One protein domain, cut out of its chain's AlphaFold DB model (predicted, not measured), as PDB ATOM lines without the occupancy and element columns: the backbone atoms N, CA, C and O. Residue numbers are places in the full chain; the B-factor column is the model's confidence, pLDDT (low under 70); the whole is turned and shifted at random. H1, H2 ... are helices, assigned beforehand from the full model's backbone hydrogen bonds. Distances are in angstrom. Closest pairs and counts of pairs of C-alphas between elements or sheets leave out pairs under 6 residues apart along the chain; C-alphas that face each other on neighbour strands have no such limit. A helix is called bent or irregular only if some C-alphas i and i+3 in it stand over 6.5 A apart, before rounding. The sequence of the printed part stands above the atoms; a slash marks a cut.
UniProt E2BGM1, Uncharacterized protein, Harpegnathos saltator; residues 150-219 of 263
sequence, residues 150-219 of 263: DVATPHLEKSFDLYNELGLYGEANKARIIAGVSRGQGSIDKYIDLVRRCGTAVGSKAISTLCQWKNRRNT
ATOM      1  N   ASP A 150      81.960  38.966  -1.822       70.62
ATOM      2  CA  ASP A 150      80.595  38.486  -1.585       70.62
ATOM      3  C   ASP A 150      80.547  37.262  -0.662       70.62
ATOM      4  O   ASP A 150      79.674  37.167   0.200       70.62
ATOM      5  N   VAL A 151      81.518  36.356  -0.796       71.69
ATOM      6  CA  VAL A 151      81.631  35.171   0.060       71.69
ATOM      7  C   VAL A 151      82.577  35.421   1.228       71.69
ATOM      8  O   VAL A 151      82.272  35.036   2.352       71.69
ATOM      9  N   ALA A 152      83.706  36.094   1.012       68.81
ATOM     10  CA  ALA A 152      84.723  36.271   2.045       68.81
ATOM     11  C   ALA A 152      84.243  37.157   3.207       68.81
ATOM     12  O   ALA A 152      84.434  36.788   4.365       68.81
ATOM     13  N   THR A 153      83.575  38.283   2.926       80.19
ATOM     14  CA  THR A 153      83.119  39.239   3.954       80.19
ATOM     15  C   THR A 153      82.247  38.590   5.044       80.19
ATOM     16  O   THR A 153      82.639  38.660   6.211       80.19
ATOM     17  N   PRO A 154      81.129  37.897   4.729       79.62
ATOM     18  CA  PRO A 154      80.276  37.308   5.767       79.62
ATOM     19  C   PRO A 154      80.969  36.186   6.557       79.62
ATOM     20  O   PRO A 154      80.711  36.010   7.746       79.62
ATOM     21  N   HIS A 155      81.880  35.432   5.931       73.69
ATOM     22  CA  HIS A 155      82.618  34.366   6.615       73.69
ATOM     23  C   HIS A 155      83.702  34.911   7.550       73.69
ATOM     24  O   HIS A 155      83.924  34.354   8.627       73.69
ATOM     25  N   LEU A 156      84.364  36.005   7.172       80.12
ATOM     26  CA  LEU A 156      85.346  36.683   8.017       80.12
ATOM     27  C   LEU A 156      84.681  37.377   9.209       80.12
ATOM     28  O   LEU A 156      85.228  37.341  10.308       80.12
ATOM     29  N   GLU A 157      83.488  37.942   9.018       85.06
ATOM     30  CA  GLU A 157      82.661  38.484  10.106       85.06
ATOM     31  C   GLU A 157      82.246  37.382  11.082       85.06
ATOM     32  O   GLU A 157      82.495  37.494  12.280       85.06
ATOM     33  N   LYS A 158      81.760  36.248  10.568       79.31
ATOM     34  CA  LYS A 158      81.441  35.085  11.405       79.31
ATOM     35  C   LYS A 158      82.664  34.528  12.140       79.31
ATOM     36  O   LYS A 158      82.559  34.102  13.286       79.31
ATOM     37  N   SER A 159      83.832  34.529  11.498       70.50
ATOM     38  CA  SER A 159      85.088  34.100  12.127       70.50
ATOM     39  C   SER A 159      85.520  35.058  13.238       70.50
ATOM     40  O   SER A 159      85.979  34.610  14.281       70.50
ATOM     41  N   PHE A 160      85.346  36.370  13.045       83.56
ATOM     42  CA  PHE A 160      85.592  37.373  14.083       83.56
ATOM     43  C   PHE A 160      84.742  37.118  15.332       83.56
ATOM     44  O   PHE A 160      85.287  37.124  16.438       83.56
ATOM     45  N   ASP A 161      83.449  36.840  15.155       82.69
ATOM     46  CA  ASP A 161      82.534  36.546  16.262       82.69
ATOM     47  C   ASP A 161      82.976  35.288  17.027       82.69
ATOM     48  O   ASP A 161      83.188  35.339  18.238       82.69
ATOM     49  N   LEU A 162      83.248  34.193  16.308       78.19
ATOM     50  CA  LEU A 162      83.715  32.932  16.899       78.19
ATOM     51  C   LEU A 162      85.053  33.085  17.636       78.19
ATOM     52  O   LEU A 162      85.233  32.546  18.727       78.19
ATOM     53  N   TYR A 163      86.010  33.828  17.073       76.12
ATOM     54  CA  TYR A 163      87.294  34.058  17.734       76.12
ATOM     55  C   TYR A 163      87.155  34.899  19.004       76.12
ATOM     56  O   TYR A 163      87.873  34.644  19.971       76.12
ATOM     57  N   ASN A 164      86.228  35.859  19.041       83.62
ATOM     58  CA  ASN A 164      85.933  36.603  20.266       83.62
ATOM     59  C   ASN A 164      85.305  35.707  21.338       83.62
ATOM     60  O   ASN A 164      85.714  35.786  22.496       83.62
ATOM     61  N   GLU A 165      84.362  34.842  20.957       90.62
ATOM     62  CA  GLU A 165      83.730  33.877  21.869       90.62
ATOM     63  C   GLU A 165      84.748  32.898  22.473       90.62
ATOM     64  O   GLU A 165      84.670  32.564  23.654       90.62
ATOM     65  N   LEU A 166      85.746  32.485  21.688       84.56
ATOM     66  CA  LEU A 166      86.819  31.584  22.120       84.56
ATOM     67  C   LEU A 166      87.976  32.289  22.858       84.56
ATOM     68  O   LEU A 166      88.933  31.630  23.260       84.56
ATOM     69  N   GLY A 167      87.931  33.616  23.020       85.88
ATOM     70  CA  GLY A 167      89.009  34.396  23.645       85.88
ATOM     71  C   GLY A 167      90.282  34.527  22.793       85.88
ATOM     72  O   GLY A 167      91.334  34.929  23.292       85.88
ATOM     73  N   LEU A 168      90.209  34.211  21.497       80.38
ATOM     74  CA  LEU A 168      91.312  34.278  20.533       80.38
ATOM     75  C   LEU A 168      91.422  35.681  19.913       80.38
ATOM     76  O   LEU A 168      91.329  35.866  18.700       80.38
ATOM     77  N   TYR A 169      91.644  36.697  20.749       84.12
ATOM     78  CA  TYR A 169      91.557  38.110  20.344       84.12
ATOM     79  C   TYR A 169      92.542  38.525  19.238       84.12
ATOM     80  O   TYR A 169      92.245  39.415  18.439       84.12
ATOM     81  N   GLY A 170      93.709  37.876  19.160       74.50
ATOM     82  CA  GLY A 170      94.675  38.104  18.081       74.50
ATOM     83  C   GLY A 170      94.119  37.709  16.709       74.50
ATOM     84  O   GLY A 170      94.222  38.483  15.755       74.50
ATOM     85  N   GLU A 171      93.467  36.548  16.628       71.25
ATOM     86  CA  GLU A 171      92.838  36.045  15.401       71.25
ATOM     87  C   GLU A 171      91.551  36.802  15.077       71.25
ATOM     88  O   GLU A 171      91.309  37.134  13.916       71.25
ATOM     89  N   ALA A 172      90.784  37.195  16.098       75.56
ATOM     90  CA  ALA A 172      89.640  38.083  15.925       75.56
ATOM     91  C   ALA A 172      90.067  39.401  15.260       75.56
ATOM     92  O   ALA A 172      89.507  39.816  14.244       75.56
ATOM     93  N   ASN A 173      91.122  40.050  15.762       78.31
ATOM     94  CA  ASN A 173      91.584  41.304  15.175       78.31
ATOM     95  C   ASN A 173      92.050  41.139  13.717       78.31
ATOM     96  O   ASN A 173      91.774  42.012  12.892       78.31
ATOM     97  N   LYS A 174      92.698  40.017  13.377       78.94
ATOM     98  CA  LYS A 174      93.064  39.694  11.988       78.94
ATOM     99  C   LYS A 174      91.823  39.518  11.110       78.94
ATOM    100  O   LYS A 174      91.728  40.174  10.074       78.94
ATOM    101  N   ALA A 175      90.855  38.709  11.542       73.44
ATOM    102  CA  ALA A 175      89.605  38.482  10.815       73.44
ATOM    103  C   ALA A 175      88.856  39.797  10.550       73.44
ATOM    104  O   ALA A 175      88.446  40.059   9.422       73.44
ATOM    105  N   ARG A 176      88.786  40.682  11.553       86.31
ATOM    106  CA  ARG A 176      88.188  42.020  11.436       86.31
ATOM    107  C   ARG A 176      88.877  42.891  10.383       86.31
ATOM    108  O   ARG A 176      88.201  43.564   9.607       86.31
ATOM    109  N   ILE A 177      90.212  42.912  10.364       76.81
ATOM    110  CA  ILE A 177      90.982  43.702   9.390       76.81
ATOM    111  C   ILE A 177      90.707  43.195   7.970       76.81
ATOM    112  O   ILE A 177      90.405  43.993   7.085       76.81
ATOM    113  N   ILE A 178      90.754  41.876   7.767       73.44
ATOM    114  CA  ILE A 178      90.542  41.269   6.446       73.44
ATOM    115  C   ILE A 178      89.085  41.455   5.995       73.44
ATOM    116  O   ILE A 178      88.856  41.795   4.836       73.44
ATOM    117  N   ALA A 179      88.104  41.336   6.899       77.81
ATOM    118  CA  ALA A 179      86.699  41.627   6.601       77.81
ATOM    119  C   ALA A 179      86.514  43.072   6.113       77.81
ATOM    120  O   ALA A 179      85.825  43.317   5.125       77.81
ATOM    121  N   GLY A 180      87.183  44.032   6.763       75.94
ATOM    122  CA  GLY A 180      87.167  45.436   6.352       75.94
ATOM    123  C   GLY A 180      87.736  45.663   4.948       75.94
ATOM    124  O   GLY A 180      87.132  46.388   4.155       75.94
ATOM    125  N   VAL A 181      88.864  45.021   4.620       75.62
ATOM    126  CA  VAL A 181      89.469  45.078   3.274       75.62
ATOM    127  C   VAL A 181      88.537  44.453   2.234       75.62
ATOM    128  O   VAL A 181      88.235  45.088   1.225       75.62
ATOM    129  N   SER A 182      88.015  43.256   2.511       75.38
ATOM    130  CA  SER A 182      87.103  42.527   1.622       75.38
ATOM    131  C   SER A 182      85.832  43.333   1.317       75.38
ATOM    132  O   SER A 182      85.465  43.523   0.156       75.38
ATOM    133  N   ARG A 183      85.226  43.944   2.341       79.69
ATOM    134  CA  ARG A 183      84.053  44.818   2.194       79.69
ATOM    135  C   ARG A 183      84.347  46.067   1.351       79.69
ATOM    136  O   ARG A 183      83.503  46.497   0.560       79.69
ATOM    137  N   GLY A 184      85.539  46.648   1.512       77.88
ATOM    138  CA  GLY A 184      86.015  47.770   0.699       77.88
ATOM    139  C   GLY A 184      86.133  47.404  -0.780       77.88
ATOM    140  O   GLY A 184      85.681  48.169  -1.632       77.88
ATOM    141  N   GLN A 185      86.643  46.206  -1.081       72.69
ATOM    142  CA  GLN A 185      86.743  45.705  -2.454       72.69
ATOM    143  C   GLN A 185      85.373  45.497  -3.101       72.69
ATOM    144  O   GLN A 185      85.153  45.973  -4.208       72.69
ATOM    145  N   GLY A 186      84.394  44.922  -2.391       74.25
ATOM    146  CA  GLY A 186      83.019  44.791  -2.912       74.25
ATOM    147  C   GLY A 186      82.320  46.128  -3.223       74.25
ATOM    148  O   GLY A 186      81.237  46.162  -3.807       74.25
ATOM    149  N   SER A 187      82.931  47.242  -2.823       80.25
ATOM    150  CA  SER A 187      82.398  48.595  -2.936       80.25
ATOM    151  C   SER A 187      83.229  49.499  -3.861       80.25
ATOM    152  O   SER A 187      82.791  50.612  -4.168       80.25
ATOM    153  N   ILE A 188      84.403  49.050  -4.327       82.00
ATOM    154  CA  ILE A 188      85.348  49.895  -5.073       82.00
ATOM    155  C   ILE A 188      84.793  50.319  -6.434       82.00
ATOM    156  O   ILE A 188      84.902  51.486  -6.806       82.00
ATOM    157  N   ASP A 189      84.095  49.419  -7.126       81.06
ATOM    158  CA  ASP A 189      83.496  49.713  -8.430       81.06
ATOM    159  C   ASP A 189      82.391  50.767  -8.320       81.06
ATOM    160  O   ASP A 189      82.311  51.679  -9.142       81.06
ATOM    161  N   LYS A 190      81.593  50.715  -7.243       83.31
ATOM    162  CA  LYS A 190      80.574  51.732  -6.935       83.31
ATOM    163  C   LYS A 190      81.214  53.098  -6.683       83.31
ATOM    164  O   LYS A 190      80.665  54.119  -7.088       83.31
ATOM    165  N   TYR A 191      82.377  53.134  -6.030       83.44
ATOM    166  CA  TYR A 191      83.136  54.370  -5.833       83.44
ATOM    167  C   TYR A 191      83.707  54.911  -7.153       83.44
ATOM    168  O   TYR A 191      83.582  56.104  -7.424       83.44
ATOM    169  N   ILE A 192      84.286  54.052  -7.997       84.69
ATOM    170  CA  ILE A 192      84.817  54.446  -9.312       84.69
ATOM    171  C   ILE A 192      83.699  55.002 -10.205       84.69
ATOM    172  O   ILE A 192      83.875  56.050 -10.830       84.69
ATOM    173  N   ASP A 193      82.538  54.345 -10.238       85.12
ATOM    174  CA  ASP A 193      81.348  54.824 -10.949       85.12
ATOM    175  C   ASP A 193      80.863  56.176 -10.400       85.12
ATOM    176  O   ASP A 193      80.633  57.113 -11.168       85.12
ATOM    177  N   LEU A 194      80.809  56.338  -9.072       85.62
ATOM    178  CA  LEU A 194      80.451  57.608  -8.435       85.62
ATOM    179  C   LEU A 194      81.398  58.747  -8.847       85.62
ATOM    180  O   LEU A 194      80.936  59.835  -9.200       85.62
ATOM    181  N   VAL A 195      82.711  58.501  -8.852       86.12
ATOM    182  CA  VAL A 195      83.724  59.484  -9.273       86.12
ATOM    183  C   VAL A 195      83.568  59.835 -10.754       86.12
ATOM    184  O   VAL A 195      83.609  61.013 -11.104       86.12
ATOM    185  N   ARG A 196      83.320  58.850 -11.626       85.50
ATOM    186  CA  ARG A 196      83.069  59.099 -13.057       85.50
ATOM    187  C   ARG A 196      81.835  59.971 -13.276       85.50
ATOM    188  O   ARG A 196      81.892  60.915 -14.060       85.50
ATOM    189  N   ARG A 197      80.745  59.716 -12.546       84.25
ATOM    190  CA  ARG A 197      79.507  60.515 -12.618       84.25
ATOM    191  C   ARG A 197      79.684  61.947 -12.123       84.25
ATOM    192  O   ARG A 197      78.962  62.822 -12.580       84.25
ATOM    193  N   CYS A 198      80.647  62.217 -11.242       84.12
ATOM    194  CA  CYS A 198      80.971  63.591 -10.846       84.12
ATOM    195  C   CYS A 198      81.522  64.425 -12.017       84.12
ATOM    196  O   CYS A 198      81.375  65.642 -12.010       84.12
ATOM    197  N   GLY A 199      82.145  63.782 -13.011       79.94
ATOM    198  CA  GLY A 199      82.700  64.441 -14.196       79.94
ATOM    199  C   GLY A 199      81.701  64.677 -15.334       79.94
ATOM    200  O   GLY A 199      82.100  65.194 -16.374       79.94
ATOM    201  N   THR A 200      80.430  64.286 -15.185       79.94
ATOM    202  CA  THR A 200      79.403  64.458 -16.226       79.94
ATOM    203  C   THR A 200      78.524  65.682 -15.964       79.94
ATOM    204  O   THR A 200      78.416  66.168 -14.839       79.94
ATOM    205  N   ALA A 201      77.836  66.167 -17.004       61.31
ATOM    206  CA  ALA A 201      76.965  67.346 -16.930       61.31
ATOM    207  C   ALA A 201      75.787  67.213 -15.931       61.31
ATOM    208  O   ALA A 201      75.210  68.217 -15.532       61.31
ATOM    209  N   VAL A 202      75.461  65.991 -15.483       69.62
ATOM    210  CA  VAL A 202      74.388  65.682 -14.508       69.62
ATOM    211  C   VAL A 202      74.973  65.329 -13.118       69.62
ATOM    212  O   VAL A 202      74.287  64.838 -12.222       69.62
ATOM    213  N   GLY A 203      76.266  65.594 -12.897       74.12
ATOM    214  CA  GLY A 203      77.043  65.111 -11.751       74.12
ATOM    215  C   GLY A 203      76.741  65.736 -10.384       74.12
ATOM    216  O   GLY A 203      77.314  65.294  -9.391       74.12
ATOM    217  N   SER A 204      75.835  66.715 -10.281       78.38
ATOM    218  CA  SER A 204      75.548  67.431  -9.020       78.38
ATOM    219  C   SER A 204      75.146  66.488  -7.871       78.38
ATOM    220  O   SER A 204      75.653  66.596  -6.750       78.38
ATOM    221  N   LYS A 205      74.321  65.469  -8.161       83.94
ATOM    222  CA  LYS A 205      73.918  64.447  -7.177       83.94
ATOM    223  C   LYS A 205      75.089  63.546  -6.767       83.94
ATOM    224  O   LYS A 205      75.242  63.249  -5.587       83.94
ATOM    225  N   ALA A 206      75.944  63.155  -7.714       82.81
ATOM    226  CA  ALA A 206      77.124  62.332  -7.447       82.81
ATOM    227  C   ALA A 206      78.168  63.078  -6.597       82.81
ATOM    228  O   ALA A 206      78.691  62.515  -5.636       82.81
ATOM    229  N   ILE A 207      78.399  64.363  -6.890       86.00
ATOM    230  CA  ILE A 207      79.298  65.236  -6.122       86.00
ATOM    231  C   ILE A 207      78.785  65.391  -4.689       86.00
ATOM    232  O   ILE A 207      79.553  65.229  -3.744       86.00
ATOM    233  N   SER A 208      77.481  65.637  -4.512       86.19
ATOM    234  CA  SER A 208      76.866  65.720  -3.183       86.19
ATOM    235  C   SER A 208      77.050  64.422  -2.390       86.19
ATOM    236  O   SER A 208      77.533  64.460  -1.258       86.19
ATOM    237  N   THR A 209      76.773  63.263  -2.994       85.56
ATOM    238  CA  THR A 209      76.982  61.947  -2.365       85.56
ATOM    239  C   THR A 209      78.451  61.713  -1.990       85.56
ATOM    240  O   THR A 209      78.740  61.265  -0.880       85.56
ATOM    241  N   LEU A 210      79.397  62.074  -2.863       84.88
ATOM    242  CA  LEU A 210      80.832  61.955  -2.594       84.88
ATOM    243  C   LEU A 210      81.274  62.869  -1.439       84.88
ATOM    244  O   LEU A 210      82.013  62.439  -0.552       84.88
ATOM    245  N   CYS A 211      80.792  64.114  -1.409       83.44
ATOM    246  CA  CYS A 211      81.039  65.061  -0.322       83.44
ATOM    247  C   CYS A 211      80.451  64.571   1.006       83.44
ATOM    248  O   CYS A 211      81.102  64.684   2.046       83.44
ATOM    249  N   GLN A 212      79.249  63.996   0.987       85.75
ATOM    250  CA  GLN A 212      78.621  63.415   2.172       85.75
ATOM    251  C   GLN A 212      79.413  62.217   2.704       85.75
ATOM    252  O   GLN A 212      79.645  62.127   3.909       85.75
ATOM    253  N   TRP A 213      79.898  61.336   1.830       84.25
ATOM    254  CA  TRP A 213      80.769  60.241   2.248       84.25
ATOM    255  C   TRP A 213      82.106  60.747   2.805       84.25
ATOM    256  O   TRP A 213      82.531  60.318   3.876       84.25
ATOM    257  N   LYS A 214      82.756  61.703   2.130       82.69
ATOM    258  CA  LYS A 214      84.054  62.246   2.558       82.69
ATOM    259  C   LYS A 214      83.970  62.962   3.908       82.69
ATOM    260  O   LYS A 214      84.827  62.747   4.760       82.69
ATOM    261  N   ASN A 215      82.945  63.792   4.099       85.19
ATOM    262  CA  ASN A 215      82.848  64.686   5.254       85.19
ATOM    263  C   ASN A 215      82.072  64.077   6.426       85.19
ATOM    264  O   ASN A 215      82.360  64.394   7.574       85.19
ATOM    265  N   ARG A 216      81.072  63.231   6.149       81.75
ATOM    266  CA  ARG A 216      80.157  62.685   7.168       81.75
ATOM    267  C   ARG A 216      80.190  61.162   7.265       81.75
ATOM    268  O   ARG A 216      79.503  60.603   8.108       81.75
ATOM    269  N   ARG A 217      80.988  60.488   6.425       79.69
ATOM    270  CA  ARG A 217      81.044  59.018   6.320       79.69
ATOM    271  C   ARG A 217      79.683  58.379   6.017       79.69
ATOM    272  O   ARG A 217      79.496  57.195   6.282       79.69
ATOM    273  N   ASN A 218      78.767  59.136   5.408       80.50
ATOM    274  CA  ASN A 218      77.468  58.623   4.982       80.50
ATOM    275  C   ASN A 218      77.661  57.473   3.991       80.50
ATOM    276  O   ASN A 218      78.440  57.573   3.040       80.50
ATOM    277  N   THR A 219      76.956  56.372   4.225       74.25
ATOM    278  CA  THR A 219      77.054  55.167   3.409       74.25
ATOM    279  C   THR A 219      76.383  55.409   2.059       74.25
ATOM    280  O   THR A 219      75.216  55.778   2.007       74.25
TER     281      THR A 219
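What this domain is: This is residues 150 to 219 of the 263 residues of an uncharacterized protein of Harpegnathos saltator (UniProt E2BGM1). One long bent helix, H2, makes most of the length, and a shorter helix folds back at each of its ends: H1 side by side with the arm H2a, and H3 making an open V with the arm H2b. H1 and H3 stay apart, and residues 211 to 217, of which 211 to 216 belong to H3, stick out free. The printed part has 70 residues with three named helices, in the order H1, H2, H3, and no named strand; the class is all helix. It is only just loose, close to extended, with a radius of gyration of the C-alphas of 16.6 A, and its outline is a rod of 54 by 23 by 13 A.

Where its parts are: H2, residues 169 to 198, was assigned as one helix by its hydrogen bonds but is bent: C-alphas 186 and 189 are 7.4 A apart. Its arm H2a, residues 169 to 186, begins at C-alpha 169 (91.557, 38.110, 20.344) and is 25.7 A long; H2b, residues 189 to 198, is 14.3 A long. H1, residues 150 to 165, starts at C-alpha 150 (80.595, 38.486, -1.585) and is 24.1 A long; it is neither bent nor irregular, but only just: C-alphas 151 and 154 are 6.2 A apart. H3, residues 204 to 216, is 17.5 A long and ends at C-alpha 216 (80.157, 62.685, 7.168).

How they stand to each other: H2a and H2b stand at a steep tilt of 46 degrees. H1 and H2a form a helical hairpin: they touch, the closest C-alphas being those of Phe 160 and Ala 172, 4.5 A apart, and run opposite ways at a shallow tilt of 18 degrees. H2b and H3 touch, with the C-alphas of Cys 198 and Ile 207 closest at 5.3 A, and run opposite ways at a steep tilt of 57 degrees. H1 is apart from H2b, and H2a is apart from H3. In H2a, H2b and H3 every O i to N i+4 pair is within hydrogen-bond range; in H1 10 of 12 are.

The domain as a whole: The C-alphas farthest apart, those of Leu 166 and Ala 201, are 53.9 A apart. The printed part has no cut, and both links, H1 to H2 and H2 to H3, are tight. The mean pLDDT of the printed part is 79.8, and it is under 70 at residue 152 and residues 201 to 202.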